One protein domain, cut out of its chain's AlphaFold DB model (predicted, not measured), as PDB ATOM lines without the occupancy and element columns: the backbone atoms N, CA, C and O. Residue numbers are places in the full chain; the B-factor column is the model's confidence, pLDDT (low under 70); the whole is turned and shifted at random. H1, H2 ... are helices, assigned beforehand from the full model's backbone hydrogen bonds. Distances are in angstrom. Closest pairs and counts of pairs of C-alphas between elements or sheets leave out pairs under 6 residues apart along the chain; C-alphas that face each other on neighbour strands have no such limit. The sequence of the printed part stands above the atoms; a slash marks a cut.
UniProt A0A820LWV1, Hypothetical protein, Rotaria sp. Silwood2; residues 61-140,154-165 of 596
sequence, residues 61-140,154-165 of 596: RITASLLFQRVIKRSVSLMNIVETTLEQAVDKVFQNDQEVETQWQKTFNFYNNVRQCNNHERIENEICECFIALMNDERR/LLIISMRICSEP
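AT A GLANCE: This is residues 61 to 140 and 154 to 165 of the 596 residues of the protein "Hypothetical protein" of Rotaria sp. Silwood2 (UniProt A0A820LWV1). H4 crosses both H1 and H5 in the middle of a small helical body, with H3 side by side with H5. H2 folds back beside H1, well away from H4 and H5. The 92 printed residues include five named helices, H1 to H5 in chain order, and no named strand: the class is all helix. The whole is compact, with a radius of gyration of the C-alphas of 13.1 A and spans of 38 by 28 by 19 A.

HOW THE PARTS SIT: H1, residues 64 to 78, is the hub, touching three helices. It only just touches H2, residues 83 to 93, with 3 pairs of C-alphas within 8 A, the closest Val 76 and Glu 83 at 6.8 A; they form a helical hairpin, opposite ways at a shallow tilt of 16 degrees. With residues 64 to 65 alone, H1 touches residues 100 to 104 of H3, residues 98 to 113, about perpendicular at 88 degrees; the closest C-alphas, of Ala 64 and Glu 101, are 5.2 A apart. H1 touches H4, residues 120 to 135, at a steep tilt of 54 degrees, the same way; the closest C-alphas, of Val 71 and Cys 128, are 5.5 A apart. H5, residues 154 to 163, touches H4 at a steep tilt of 54 degrees, opposite ways, the closest C-alphas being those of Cys 130 and Ser 158, 5.1 A. H5 touches H3 at a shallow tilt of 23 degrees, the same way, the closest C-alphas being those of Thr 107 and Ser 163, 5.3 A. H2 is apart from H3, H4 and H5. In H1, H2, H3, H4 and H5 every O i to N i+4 pair is within hydrogen-bond range.

IN THESE COORDINATES: H1 begins at C-alpha 64 (283.336, 279.882, 426.135) and measures 21.0 A; H2 measures 15.4 A. H3 and H4 measure 22.1 A each. H5 measures 14.3 A and ends at C-alpha 163 (270.446, 287.631, 426.132).

THE WHOLE: The C-alphas of Asn 113 and Arg 139, the two farthest apart, are 39.1 A from each other. Residues 141 to 153 are not printed, and C-alphas 140 and 154 are 17.0 A apart across this cut. Of the links printed whole, H1 to H2 and H2 to H3 are tight and H3 to H4 is short. The pLDDT is under 70 at residue 61, residues 75 to 96 and residues 136 to 140.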
ATOM      1  N   ARG A  61     290.487 287.529 424.106       65.81
ATOM      2  CA  ARG A  61     289.152 287.045 423.762       65.81
ATOM      3  C   ARG A  61     288.864 285.837 424.646       65.81
ATOM      4  O   ARG A  61     289.451 284.777 424.453       65.81
ATOM      5  N   ILE A  62     287.982 286.007 425.627       73.38
ATOM      6  CA  ILE A  62     287.569 284.914 426.507       73.38
ATOM      7  C   ILE A  62     286.787 283.903 425.659       73.38
ATOM      8  O   ILE A  62     285.757 284.238 425.070       73.38
ATOM      9  N   THR A  63     287.292 282.673 425.575       77.69
ATOM     10  CA  THR A  63     286.592 281.543 424.942       77.69
ATOM     11  C   THR A  63     285.452 281.057 425.840       77.69
ATOM     12  O   THR A  63     285.511 281.254 427.058       77.69
ATOM     13  N   ALA A  64     284.431 280.384 425.296       72.00
ATOM     14  CA  ALA A  64     283.336 279.882 426.135       72.00
ATOM     15  C   ALA A  64     283.825 278.859 427.173       72.00
ATOM     16  O   ALA A  64     283.326 278.819 428.295       72.00
ATOM     17  N   SER A  65     284.859 278.086 426.825       71.12
ATOM     18  CA  SER A  65     285.539 277.164 427.743       71.12
ATOM     19  C   SER A  65     286.146 277.897 428.950       71.12
ATOM     20  O   SER A  65     285.896 277.515 430.095       71.12
ATOM     21  N   LEU A  66     286.869 279.002 428.719       77.88
ATOM     22  CA  LEU A  66     287.458 279.802 429.795       77.88
ATOM     23  C   LEU A  66     286.384 280.500 430.639       77.88
ATOM     24  O   LEU A  66     286.507 280.557 431.862       77.88
ATOM     25  N   LEU A  67     285.318 281.003 430.005       77.12
ATOM     26  CA  LEU A  67     284.169 281.571 430.707       77.12
ATOM     27  C   LEU A  67     283.522 280.536 431.631       77.12
ATOM     28  O   LEU A  67     283.302 280.826 432.803       77.12
ATOM     29  N   PHE A  68     283.245 279.331 431.128       72.94
ATOM     30  CA  PHE A  68     282.627 278.277 431.926       72.94
ATOM     31  C   PHE A  68     283.490 277.910 433.126       72.94
ATOM     32  O   PHE A  68     282.987 277.906 434.243       72.94
ATOM     33  N   GLN A  69     284.793 277.689 432.929       74.44
ATOM     34  CA  GLN A  69     285.720 277.414 434.029       74.44
ATOM     35  C   GLN A  69     285.677 278.508 435.101       74.44
ATOM     36  O   GLN A  69     285.664 278.200 436.290       74.44
ATOM     37  N   ARG A  70     285.619 279.786 434.702       81.81
ATOM     38  CA  ARG A  70     285.541 280.914 435.642       81.81
ATOM     39  C   ARG A  70     284.201 280.988 436.365       81.81
ATOM     40  O   ARG A  70     284.198 281.099 437.591       81.81
ATOM     41  N   VAL A  71     283.086 280.875 435.638       78.19
ATOM     42  CA  VAL A  71     281.728 280.866 436.207       78.19
ATOM     43  C   VAL A  71     281.577 279.710 437.185       78.19
ATOM     44  O   VAL A  71     281.129 279.915 438.311       78.19
ATOM     45  N   ILE A  72     282.014 278.513 436.797       72.25
ATOM     46  CA  ILE A  72     281.986 277.322 437.636       72.25
ATOM     47  C   ILE A  72     282.886 277.485 438.853       72.25
ATOM     48  O   ILE A  72     282.412 277.282 439.960       72.25
ATOM     49  N   LYS A  73     284.145 277.904 438.700       75.56
ATOM     50  CA  LYS A  73     285.057 278.087 439.840       75.56
ATOM     51  C   LYS A  73     284.515 279.098 440.853       75.56
ATOM     52  O   LYS A  73     284.549 278.847 442.055       75.56
ATOM     53  N   ARG A  74     283.976 280.223 440.370       75.88
ATOM     54  CA  ARG A  74     283.303 281.225 441.212       75.88
ATOM     55  C   ARG A  74     282.074 280.630 441.898       75.88
ATOM     56  O   ARG A  74     281.911 280.802 443.100       75.88
ATOM     57  N   SER A  75     281.270 279.868 441.166       69.69
ATOM     58  CA  SER A  75     280.082 279.187 441.685       69.69
ATOM     59  C   SER A  75     280.421 278.136 442.749       69.69
ATOM     60  O   SER A  75     279.837 278.163 443.822       69.69
ATOM     61  N   VAL A  76     281.412 277.270 442.517       64.88
ATOM     62  CA  VAL A  76     281.868 276.230 443.462       64.88
ATOM     63  C   VAL A  76     282.344 276.847 444.766       64.88
ATOM     64  O   VAL A  76     281.950 276.381 445.830       64.88
ATOM     65  N   SER A  77     283.115 277.938 444.693       63.88
ATOM     66  CA  SER A  77     283.576 278.647 445.893       63.88
ATOM     67  C   SER A  77     282.431 279.186 446.759       63.88
ATOM     68  O   SER A  77     282.603 279.374 447.959       63.88
ATOM     69  N   LEU A  78     281.260 279.412 446.156       60.47
ATOM     70  CA  LEU A  78     280.058 279.887 446.833       60.47
ATOM     71  C   LEU A  78     279.128 278.748 447.268       60.47
ATOM     72  O   LEU A  78     278.271 278.991 448.113       60.47
ATOM     73  N   MET A  79     279.286 277.546 446.702       56.38
ATOM     74  CA  MET A  79     278.297 276.473 446.797       56.38
ATOM     75  C   MET A  79     278.683 275.290 447.706       56.38
ATOM     76  O   MET A  79     278.033 274.263 447.639       56.38
ATOM     77  N   ASN A  80     279.763 275.319 448.499       55.94
ATOM     78  CA  ASN A  80     280.175 274.178 449.359       55.94
ATOM     79  C   ASN A  80     280.097 272.765 448.699       55.94
ATOM     80  O   ASN A  80     280.002 271.748 449.393       55.94
ATOM     81  N   ILE A  81     280.109 272.673 447.363       56.81
ATOM     82  CA  ILE A  81     279.982 271.418 446.622       56.81
ATOM     83  C   ILE A  81     281.353 270.754 446.661       56.81
ATOM     84  O   ILE A  81     282.384 271.425 446.625       56.81
ATOM     85  N   VAL A  82     281.371 269.421 446.716       53.72
ATOM     86  CA  VAL A  82     282.603 268.636 446.627       53.72
ATOM     87  C   VAL A  82     283.327 268.978 445.316       53.72
ATOM     88  O   VAL A  82     282.919 268.560 444.231       53.72
ATOM     89  N   GLU A  83     284.406 269.751 445.448       55.16
ATOM     90  CA  GLU A  83     285.207 270.366 444.378       55.16
ATOM     91  C   GLU A  83     285.609 269.343 443.295       55.16
ATOM     92  O   GLU A  83     285.508 269.607 442.097       55.16
ATOM     93  N   THR A  84     285.894 268.103 443.706       54.53
ATOM     94  CA  THR A  84     286.358 267.022 442.826       54.53
ATOM     95  C   THR A  84     285.319 266.507 441.827       54.53
ATOM     96  O   THR A  84     285.700 266.060 440.747       54.53
ATOM     97  N   THR A  85     284.013 266.555 442.127       57.72
ATOM     98  CA  THR A  85     282.972 266.116 441.168       57.72
ATOM     99  C   THR A  85     282.762 267.154 440.067       57.72
ATOM    100  O   THR A  85     282.521 266.802 438.913       57.72
ATOM    101  N   LEU A  86     282.900 268.437 440.407       60.25
ATOM    102  CA  LEU A  86     282.700 269.534 439.468       60.25
ATOM    103  C   LEU A  86     283.926 269.777 438.585       60.25
ATOM    104  O   LEU A  86     283.758 270.028 437.399       60.25
ATOM    105  N   GLU A  87     285.141 269.609 439.107       60.06
ATOM    106  CA  GLU A  87     286.371 269.636 438.300       60.06
ATOM    107  C   GLU A  87     286.387 268.519 437.244       60.06
ATOM    108  O   GLU A  87     286.620 268.774 436.064       60.06
ATOM    109  N   GLN A  88     286.027 267.290 437.632       62.59
ATOM    110  CA  GLN A  88     285.898 266.174 436.688       62.59
ATOM    111  C   GLN A  88     284.780 266.392 435.662       62.59
ATOM    112  O   GLN A  88     284.883 265.907 434.532       62.59
ATOM    113  N   ALA A  89     283.712 267.097 436.042       60.47
ATOM    114  CA  ALA A  89     282.671 267.501 435.111       60.47
ATOM    115  C   ALA A  89     283.216 268.529 434.112       60.47
ATOM    116  O   ALA A  89     283.098 268.309 432.913       60.47
ATOM    117  N   VAL A  90     283.880 269.593 434.576       63.81
ATOM    118  CA  VAL A  90     284.474 270.650 433.737       63.81
ATOM    119  C   VAL A  90     285.382 270.079 432.645       63.81
ATOM    120  O   VAL A  90     285.231 270.454 431.481       63.81
ATOM    121  N   ASP A  91     286.253 269.130 432.993       64.94
ATOM    122  CA  ASP A  91     287.171 268.503 432.034       64.94
ATOM    123  C   ASP A  91     286.454 267.610 431.007       64.94
ATOM    124  O   ASP A  91     286.864 267.539 429.847       64.94
ATOM    125  N   LYS A  92     285.363 266.945 431.411       63.41
ATOM    126  CA  LYS A  92     284.556 266.084 430.532       63.41
ATOM    127  C   LYS A  92     283.593 266.862 429.637       63.41
ATOM    128  O   LYS A  92     283.336 266.416 428.524       63.41
ATOM    129  N   VAL A  93     283.042 267.983 430.110       60.06
ATOM    130  CA  VAL A  93     282.010 268.735 429.376       60.06
ATOM    131  C   VAL A  93     282.613 269.498 428.185       60.06
ATOM    132  O   VAL A  93     281.939 269.650 427.173       60.06
ATOM    133  N   PHE A  94     283.858 269.993 428.271       62.12
ATOM    134  CA  PHE A  94     284.251 271.164 427.465       62.12
ATOM    135  C   PHE A  94     285.463 271.068 426.539       62.12
ATOM    136  O   PHE A  94     285.950 272.099 426.067       62.12
ATOM    137  N   GLN A  95     285.897 269.871 426.149       59.50
ATOM    138  CA  GLN A  95     286.756 269.772 424.965       59.50
ATOM    139  C   GLN A  95     285.907 269.935 423.686       59.50
ATOM    140  O   GLN A  95     285.468 268.955 423.098       59.50
ATOM    141  N   ASN A  96     285.715 271.190 423.250       59.69
ATOM    142  CA  ASN A  96     285.064 271.601 421.989       59.69
ATOM    143  C   ASN A  96     283.530 271.437 421.904       59.69
ATOM    144  O   ASN A  96     283.013 271.011 420.871       59.69
ATOM    145  N   ASP A  97     282.779 271.816 422.944       76.75
ATOM    146  CA  ASP A  97     281.312 271.834 422.849       76.75
ATOM    147  C   ASP A  97     280.810 273.021 422.000       76.75
ATOM    148  O   ASP A  97     280.813 274.183 422.423       76.75
ATOM    149  N   GLN A  98     280.379 272.718 420.774       83.12
ATOM    150  CA  GLN A  98     279.921 273.700 419.791       83.12
ATOM    151  C   GLN A  98     278.660 274.458 420.232       83.12
ATOM    152  O   GLN A  98     278.476 275.617 419.851       83.12
ATOM    153  N   GLU A  99     277.780 273.836 421.016       84.62
ATOM    154  CA  GLU A  99     276.504 274.432 421.419       84.62
ATOM    155  C   GLU A  99     276.731 275.602 422.378       84.62
ATOM    156  O   GLU A  99     276.184 276.693 422.205       84.62
ATOM    157  N   VAL A 100     277.606 275.396 423.355       84.69
ATOM    158  CA  VAL A 100     277.931 276.407 424.361       84.69
ATOM    159  C   VAL A 100     278.739 277.543 423.756       84.69
ATOM    160  O   VAL A 100     278.453 278.699 424.055       84.69
ATOM    161  N   GLU A 101     279.695 277.247 422.872       86.50
ATOM    162  CA  GLU A 101     280.435 278.287 422.146       86.50
ATOM    163  C   GLU A 101     279.485 279.133 421.286       86.50
ATOM    164  O   GLU A 101     279.549 280.364 421.289       86.50
ATOM    165  N   THR A 102     278.524 278.485 420.621       89.62
ATOM    166  CA  THR A 102     277.486 279.180 419.851       89.62
ATOM    167  C   THR A 102     276.650 280.092 420.748       89.62
ATOM    168  O   THR A 102     276.410 281.251 420.394       89.62
ATOM    169  N   GLN A 103     276.214 279.612 421.917       92.12
ATOM    170  CA  GLN A 103     275.411 280.424 422.830       92.12
ATOM    171  C   GLN A 103     276.218 281.552 423.486       92.12
ATOM    172  O   GLN A 103     275.696 282.659 423.654       92.12
ATOM    173  N   TRP A 104     277.494 281.323 423.797       90.44
ATOM    174  CA  TRP A 104     278.396 282.365 424.280       90.44
ATOM    175  C   TRP A 104     278.543 283.483 423.253       90.44
ATOM    176  O   TRP A 104     278.331 284.651 423.576       90.44
ATOM    177  N   GLN A 105     278.798 283.139 421.987       89.88
ATOM    178  CA  GLN A 105     278.933 284.132 420.926       89.88
ATOM    179  C   GLN A 105     277.630 284.918 420.702       89.88
ATOM    180  O   GLN A 105     277.685 286.130 420.492       89.88
ATOM    181  N   LYS A 106     276.457 284.271 420.792       91.88
ATOM    182  CA  LYS A 106     275.151 284.961 420.762       91.88
ATOM    183  C   LYS A 106     275.002 285.947 421.919       91.88
ATOM    184  O   LYS A 106     274.631 287.096 421.691       91.88
ATOM    185  N   THR A 107     275.337 285.515 423.131       91.06
ATOM    186  CA  THR A 107     275.269 286.341 424.344       91.06
ATOM    187  C   THR A 107     276.190 287.546 424.216       91.06
ATOM    188  O   THR A 107     275.759 288.683 424.379       91.06
ATOM    189  N   PHE A 108     277.440 287.326 423.819       89.44
ATOM    190  CA  PHE A 108     278.410 288.390 423.607       89.44
ATOM    191  C   PHE A 108     277.957 289.381 422.523       89.44
ATOM    192  O   PHE A 108     278.009 290.594 422.722       89.44
ATOM    193  N   ASN A 109     277.428 288.882 421.402       90.31
ATOM    194  CA  ASN A 109     276.868 289.725 420.345       90.31
ATOM    195  C   ASN A 109     275.690 290.566 420.847       90.31
ATOM    196  O   ASN A 109     275.589 291.738 420.488       90.31
ATOM    197  N   PHE A 110     274.811 290.004 421.680       90.19
ATOM    198  CA  PHE A 110     273.717 290.752 422.295       90.19
ATOM    199  C   PHE A 110     274.245 291.884 423.184       90.19
ATOM    200  O   PHE A 110     273.813 293.029 423.046       90.19
ATOM    201  N   TYR A 111     275.224 291.612 424.048       88.56
ATOM    202  CA  TYR A 111     275.796 292.648 424.909       88.56
ATOM    203  C   TYR A 111     276.487 293.760 424.118       88.56
ATOM    204  O   TYR A 111     276.262 294.934 424.410       88.56
ATOM    205  N   ASN A 112     277.246 293.425 423.076       88.25
ATOM    206  CA  ASN A 112     277.914 294.431 422.252       88.25
ATOM    207  C   ASN A 112     276.916 295.252 421.425       88.25
ATOM    208  O   ASN A 112     276.991 296.478 421.403       88.25
ATOM    209  N   ASN A 113     275.968 294.588 420.758       89.12
ATOM    210  CA  ASN A 113     275.107 295.235 419.766       89.12
ATOM    211  C   ASN A 113     273.867 295.888 420.386       89.12
ATOM    212  O   ASN A 113     273.427 296.932 419.914       89.12
ATOM    213  N   VAL A 114     273.291 295.273 421.422       85.75
ATOM    214  CA  VAL A 114     272.045 295.733 422.054       85.75
ATOM    215  C   VAL A 114     272.332 296.518 423.329       85.75
ATOM    216  O   VAL A 114     271.723 297.561 423.551       85.75
ATOM    217  N   ARG A 115     273.267 296.047 424.163       82.81
ATOM    218  CA  ARG A 115     273.593 296.699 425.448       82.81
ATOM    219  C   ARG A 115     274.769 297.665 425.376       82.81
ATOM    220  O   ARG A 115     275.045 298.325 426.374       82.81
ATOM    221  N   GLN A 116     275.457 297.737 424.233       87.62
ATOM    222  CA  GLN A 116     276.659 298.555 424.043       87.62
ATOM    223  C   GLN A 116     277.712 298.310 425.143       87.62
ATOM    224  O   GLN A 116     278.400 299.224 425.593       87.62
ATOM    225  N   CYS A 117     277.821 297.063 425.609       84.12
ATOM    226  CA  CYS A 117     278.659 296.667 426.732       84.12
ATOM    227  C   CYS A 117     279.708 295.647 426.287       84.12
ATOM    228  O   CYS A 117     279.401 294.472 426.130       84.12
ATOM    229  N   ASN A 118     280.965 296.089 426.202       84.00
ATOM    230  CA  ASN A 118     282.110 295.231 425.865       84.00
ATOM    231  C   ASN A 118     282.883 294.751 427.118       84.00
ATOM    232  O   ASN A 118     283.942 294.124 427.009       84.00
ATOM    233  N   ASN A 119     282.395 295.083 428.322       86.56
ATOM    234  CA  ASN A 119     283.024 294.687 429.580       86.56
ATOM    235  C   ASN A 119     282.730 293.207 429.865       86.56
ATOM    236  O   ASN A 119     281.652 292.858 430.345       86.56
ATOM    237  N   HIS A 120     283.715 292.354 429.596       84.06
ATOM    238  CA  HIS A 120     283.597 290.909 429.762       84.06
ATOM    239  C   HIS A 120     283.362 290.498 431.219       84.06
ATOM    240  O   HIS A 120     282.598 289.571 431.464       84.06
ATOM    241  N   GLU A 121     283.963 291.201 432.182       86.06
ATOM    242  CA  GLU A 121     283.778 290.914 433.607       86.06
ATOM    243  C   GLU A 121     282.333 291.169 434.037       86.06
ATOM    244  O   GLU A 121     281.748 290.368 434.761       86.06
ATOM    245  N   ARG A 122     281.719 292.247 433.537       86.69
ATOM    246  CA  ARG A 122     280.300 292.514 433.788       86.69
ATOM    247  C   ARG A 122     279.409 291.412 433.212       86.69
ATOM    248  O   ARG A 122     278.527 290.934 433.917       86.69
ATOM    249  N   ILE A 123     279.645 291.011 431.960       87.44
ATOM    250  CA  ILE A 123     278.879 289.941 431.296       87.44
ATOM    251  C   ILE A 123     279.002 288.638 432.092       87.44
ATOM    252  O   ILE A 123     278.001 287.989 432.386       87.44
ATOM    253  N   GLU A 124     280.228 288.281 432.479       88.00
ATOM    254  CA  GLU A 124     280.512 287.103 433.295       88.00
ATOM    255  C   GLU A 124     279.790 287.165 434.647       88.00
ATOM    256  O   GLU A 124     279.195 286.173 435.060       88.00
ATOM    257  N   ASN A 125     279.791 288.321 435.317       87.12
ATOM    258  CA  ASN A 125     279.115 288.494 436.602       87.12
ATOM    259  C   ASN A 125     277.593 288.320 436.475       87.12
ATOM    260  O   ASN A 125     277.012 287.596 437.277       87.12
ATOM    261  N   GLU A 126     276.950 288.909 435.459       89.31
ATOM    262  CA  GLU A 126     275.501 288.747 435.239       89.31
ATOM    263  C   GLU A 126     275.137 287.281 434.913       89.31
ATOM    264  O   GLU A 126     274.156 286.750 435.437       89.31
ATOM    265  N   ILE A 127     275.964 286.582 434.119       89.88
ATOM    266  CA  ILE A 127     275.801 285.137 433.859       89.88
ATOM    267  C   ILE A 127     275.977 284.325 435.146       89.88
ATOM    268  O   ILE A 127     275.187 283.420 435.411       89.88
ATOM    269  N   CYS A 128     276.994 284.640 435.949       87.50
ATOM    270  CA  CYS A 128     277.284 283.955 437.204       87.50
ATOM    271  C   CYS A 128     276.134 284.120 438.205       87.50
ATOM    272  O   CYS A 128     275.702 283.147 438.811       87.50
ATOM    273  N   GLU A 129     275.572 285.322 438.328       86.81
ATOM    274  CA  GLU A 129     274.397 285.569 439.167       86.81
ATOM    275  C   GLU A 129     273.179 284.749 438.723       86.81
ATOM    276  O   GLU A 129     272.493 284.173 439.572       86.81
ATOM    277  N   CYS A 130     272.932 284.643 437.410       89.19
ATOM    278  CA  CYS A 130     271.875 283.784 436.870       89.19
ATOM    279  C   CYS A 130     272.120 282.312 437.203       89.19
ATOM    280  O   CYS A 130     271.229 281.629 437.710       89.19
ATOM    281  N   PHE A 131     273.344 281.843 436.972       87.69
ATOM    282  CA  PHE A 131     273.745 280.469 437.241       87.69
ATOM    283  C   PHE A 131     273.585 280.119 438.722       87.69
ATOM    284  O   PHE A 131     272.983 279.103 439.067       87.69
ATOM    285  N   ILE A 132     274.046 281.003 439.607       82.94
ATOM    286  CA  ILE A 132     273.887 280.870 441.054       82.94
ATOM    287  C   ILE A 132     272.406 280.858 441.418       82.94
ATOM    288  O   ILE A 132     271.991 279.983 442.160       82.94
ATOM    289  N   ALA A 133     271.572 281.760 440.902       84.12
ATOM    290  CA  ALA A 133     270.150 281.765 441.253       84.12
ATOM    291  C   ALA A 133     269.438 280.451 440.895       84.12
ATOM    292  O   ALA A 133     268.598 279.988 441.670       84.12
ATOM    293  N   LEU A 134     269.809 279.853 439.756       85.56
ATOM    294  CA  LEU A 134     269.296 278.565 439.291       85.56
ATOM    295  C   LEU A 134     269.785 277.389 440.146       85.56
ATOM    296  O   LEU A 134     269.042 276.440 440.364       85.56
ATOM    297  N   MET A 135     271.024 277.453 440.629       77.44
ATOM    298  CA  MET A 135     271.705 276.362 441.335       77.44
ATOM    299  C   MET A 135     271.552 276.391 442.858       77.44
ATOM    300  O   MET A 135     271.478 275.346 443.500       77.44
ATOM    301  N   ASN A 136     271.565 277.586 443.445       64.44
ATOM    302  CA  ASN A 136     271.976 277.839 444.827       64.44
ATOM    303  C   ASN A 136     270.878 277.561 445.854       64.44
ATOM    304  O   ASN A 136     270.501 278.432 446.629       64.44
ATOM    305  N   ASP A 137     270.255 276.393 445.843       64.19
ATOM    306  CA  ASP A 137     269.581 275.924 447.050       64.19
ATOM    307  C   ASP A 137     270.109 274.563 447.451       64.19
ATOM    308  O   ASP A 137     269.398 273.568 447.422       64.19
ATOM    309  N   GLU A 138     271.369 274.514 447.867       55.09
ATOM    310  CA  GLU A 138     271.958 273.297 448.417       55.09
ATOM    311  C   GLU A 138     271.186 272.728 449.597       55.09
ATOM    312  O   GLU A 138     271.471 271.612 449.992       55.09
ATOM    313  N   ARG A 139     270.239 273.434 450.215       54.25
ATOM    314  CA  ARG A 139     269.427 272.862 451.296       54.25
ATOM    315  C   ARG A 139     268.189 272.152 450.766       54.25
ATOM    316  O   ARG A 139     267.664 271.272 451.442       54.25
ATOM    317  N   ARG A 140     267.769 272.462 449.537       58.44
ATOM    318  CA  ARG A 140     266.482 272.028 448.975       58.44
ATOM    319  C   ARG A 140     266.594 271.358 447.609       58.44
ATOM    320  O   ARG A 140     265.648 270.694 447.193       58.44
ATOM    321  N   LEU A 154     272.378 274.321 432.403       86.75
ATOM    322  CA  LEU A 154     272.266 275.432 433.353       86.75
ATOM    323  C   LEU A 154     273.116 276.642 432.945       86.75
ATOM    324  O   LEU A 154     272.665 277.783 433.059       86.75
ATOM    325  N   LEU A 155     274.322 276.430 432.411       87.75
ATOM    326  CA  LEU A 155     275.110 277.527 431.849       87.75
ATOM    327  C   LEU A 155     274.423 278.123 430.618       87.75
ATOM    328  O   LEU A 155     274.282 279.343 430.526       87.75
ATOM    329  N   ILE A 156     273.981 277.272 429.686       91.12
ATOM    330  CA  ILE A 156     273.283 277.711 428.475       91.12
ATOM    331  C   ILE A 156     272.060 278.542 428.859       91.12
ATOM    332  O   ILE A 156     271.910 279.652 428.355       91.12
ATOM    333  N   ILE A 157     271.220 278.071 429.785       91.62
ATOM    334  CA  ILE A 157     270.024 278.817 430.178       91.62
ATOM    335  C   ILE A 157     270.371 280.119 430.901       91.62
ATOM    336  O   ILE A 157     269.690 281.110 430.682       91.62
ATOM    337  N   SER A 158     271.456 280.167 431.680       91.25
ATOM    338  CA  SER A 158     271.936 281.407 432.309       91.25
ATOM    339  C   SER A 158     272.327 282.450 431.260       91.25
ATOM    340  O   SER A 158     271.941 283.613 431.349       91.25
ATOM    341  N   MET A 159     273.041 282.023 430.216       91.88
ATOM    342  CA  MET A 159     273.388 282.870 429.074       91.88
ATOM    343  C   MET A 159     272.151 283.324 428.290       91.88
ATOM    344  O   MET A 159     272.057 284.492 427.911       91.88
ATOM    345  N   ARG A 160     271.186 282.422 428.070       92.50
ATOM    346  CA  ARG A 160     269.913 282.737 427.405       92.50
ATOM    347  C   ARG A 160     269.089 283.728 428.216       92.50
ATOM    348  O   ARG A 160     268.625 284.696 427.634       92.50
ATOM    349  N   ILE A 161     268.981 283.554 429.537       90.38
ATOM    350  CA  ILE A 161     268.330 284.527 430.425       90.38
ATOM    351  C   ILE A 161     268.940 285.898 430.172       90.38
ATOM    352  O   ILE A 161     268.202 286.809 429.860       90.38
ATOM    353  N   CYS A 162     270.268 286.027 430.173       87.88
ATOM    354  CA  CYS A 162     270.958 287.301 429.961       87.88
ATOM    355  C   CYS A 162     270.821 287.929 428.557       87.88
ATOM    356  O   CYS A 162     271.213 289.087 428.393       87.88
ATOM    357  N   SER A 163     270.360 287.195 427.538       88.50
ATOM    358  CA  SER A 163     270.446 287.631 426.132       88.50
ATOM    359  C   SER A 163     269.177 287.458 425.294       88.50
ATOM    360  O   SER A 163     269.101 288.007 424.195       88.50
ATOM    361  N   GLU A 164     268.173 286.738 425.791       89.81
ATOM    362  CA  GLU A 164     266.952 286.405 425.059       89.81
ATOM    363  C   GLU A 164     265.715 286.980 425.779       89.81
ATOM    364  O   GLU A 164     265.107 286.300 426.604       89.81
ATOM    365  N   PRO A 165     265.265 288.203 425.431       83.50
ATOM    366  CA  PRO A 165     264.147 288.878 426.105       83.50
ATOM    367  C   PRO A 165     262.835 288.100 426.081       83.50
ATOM    368  O   PRO A 165     262.030 288.197 427.001       83.50
TER     369      PRO A 165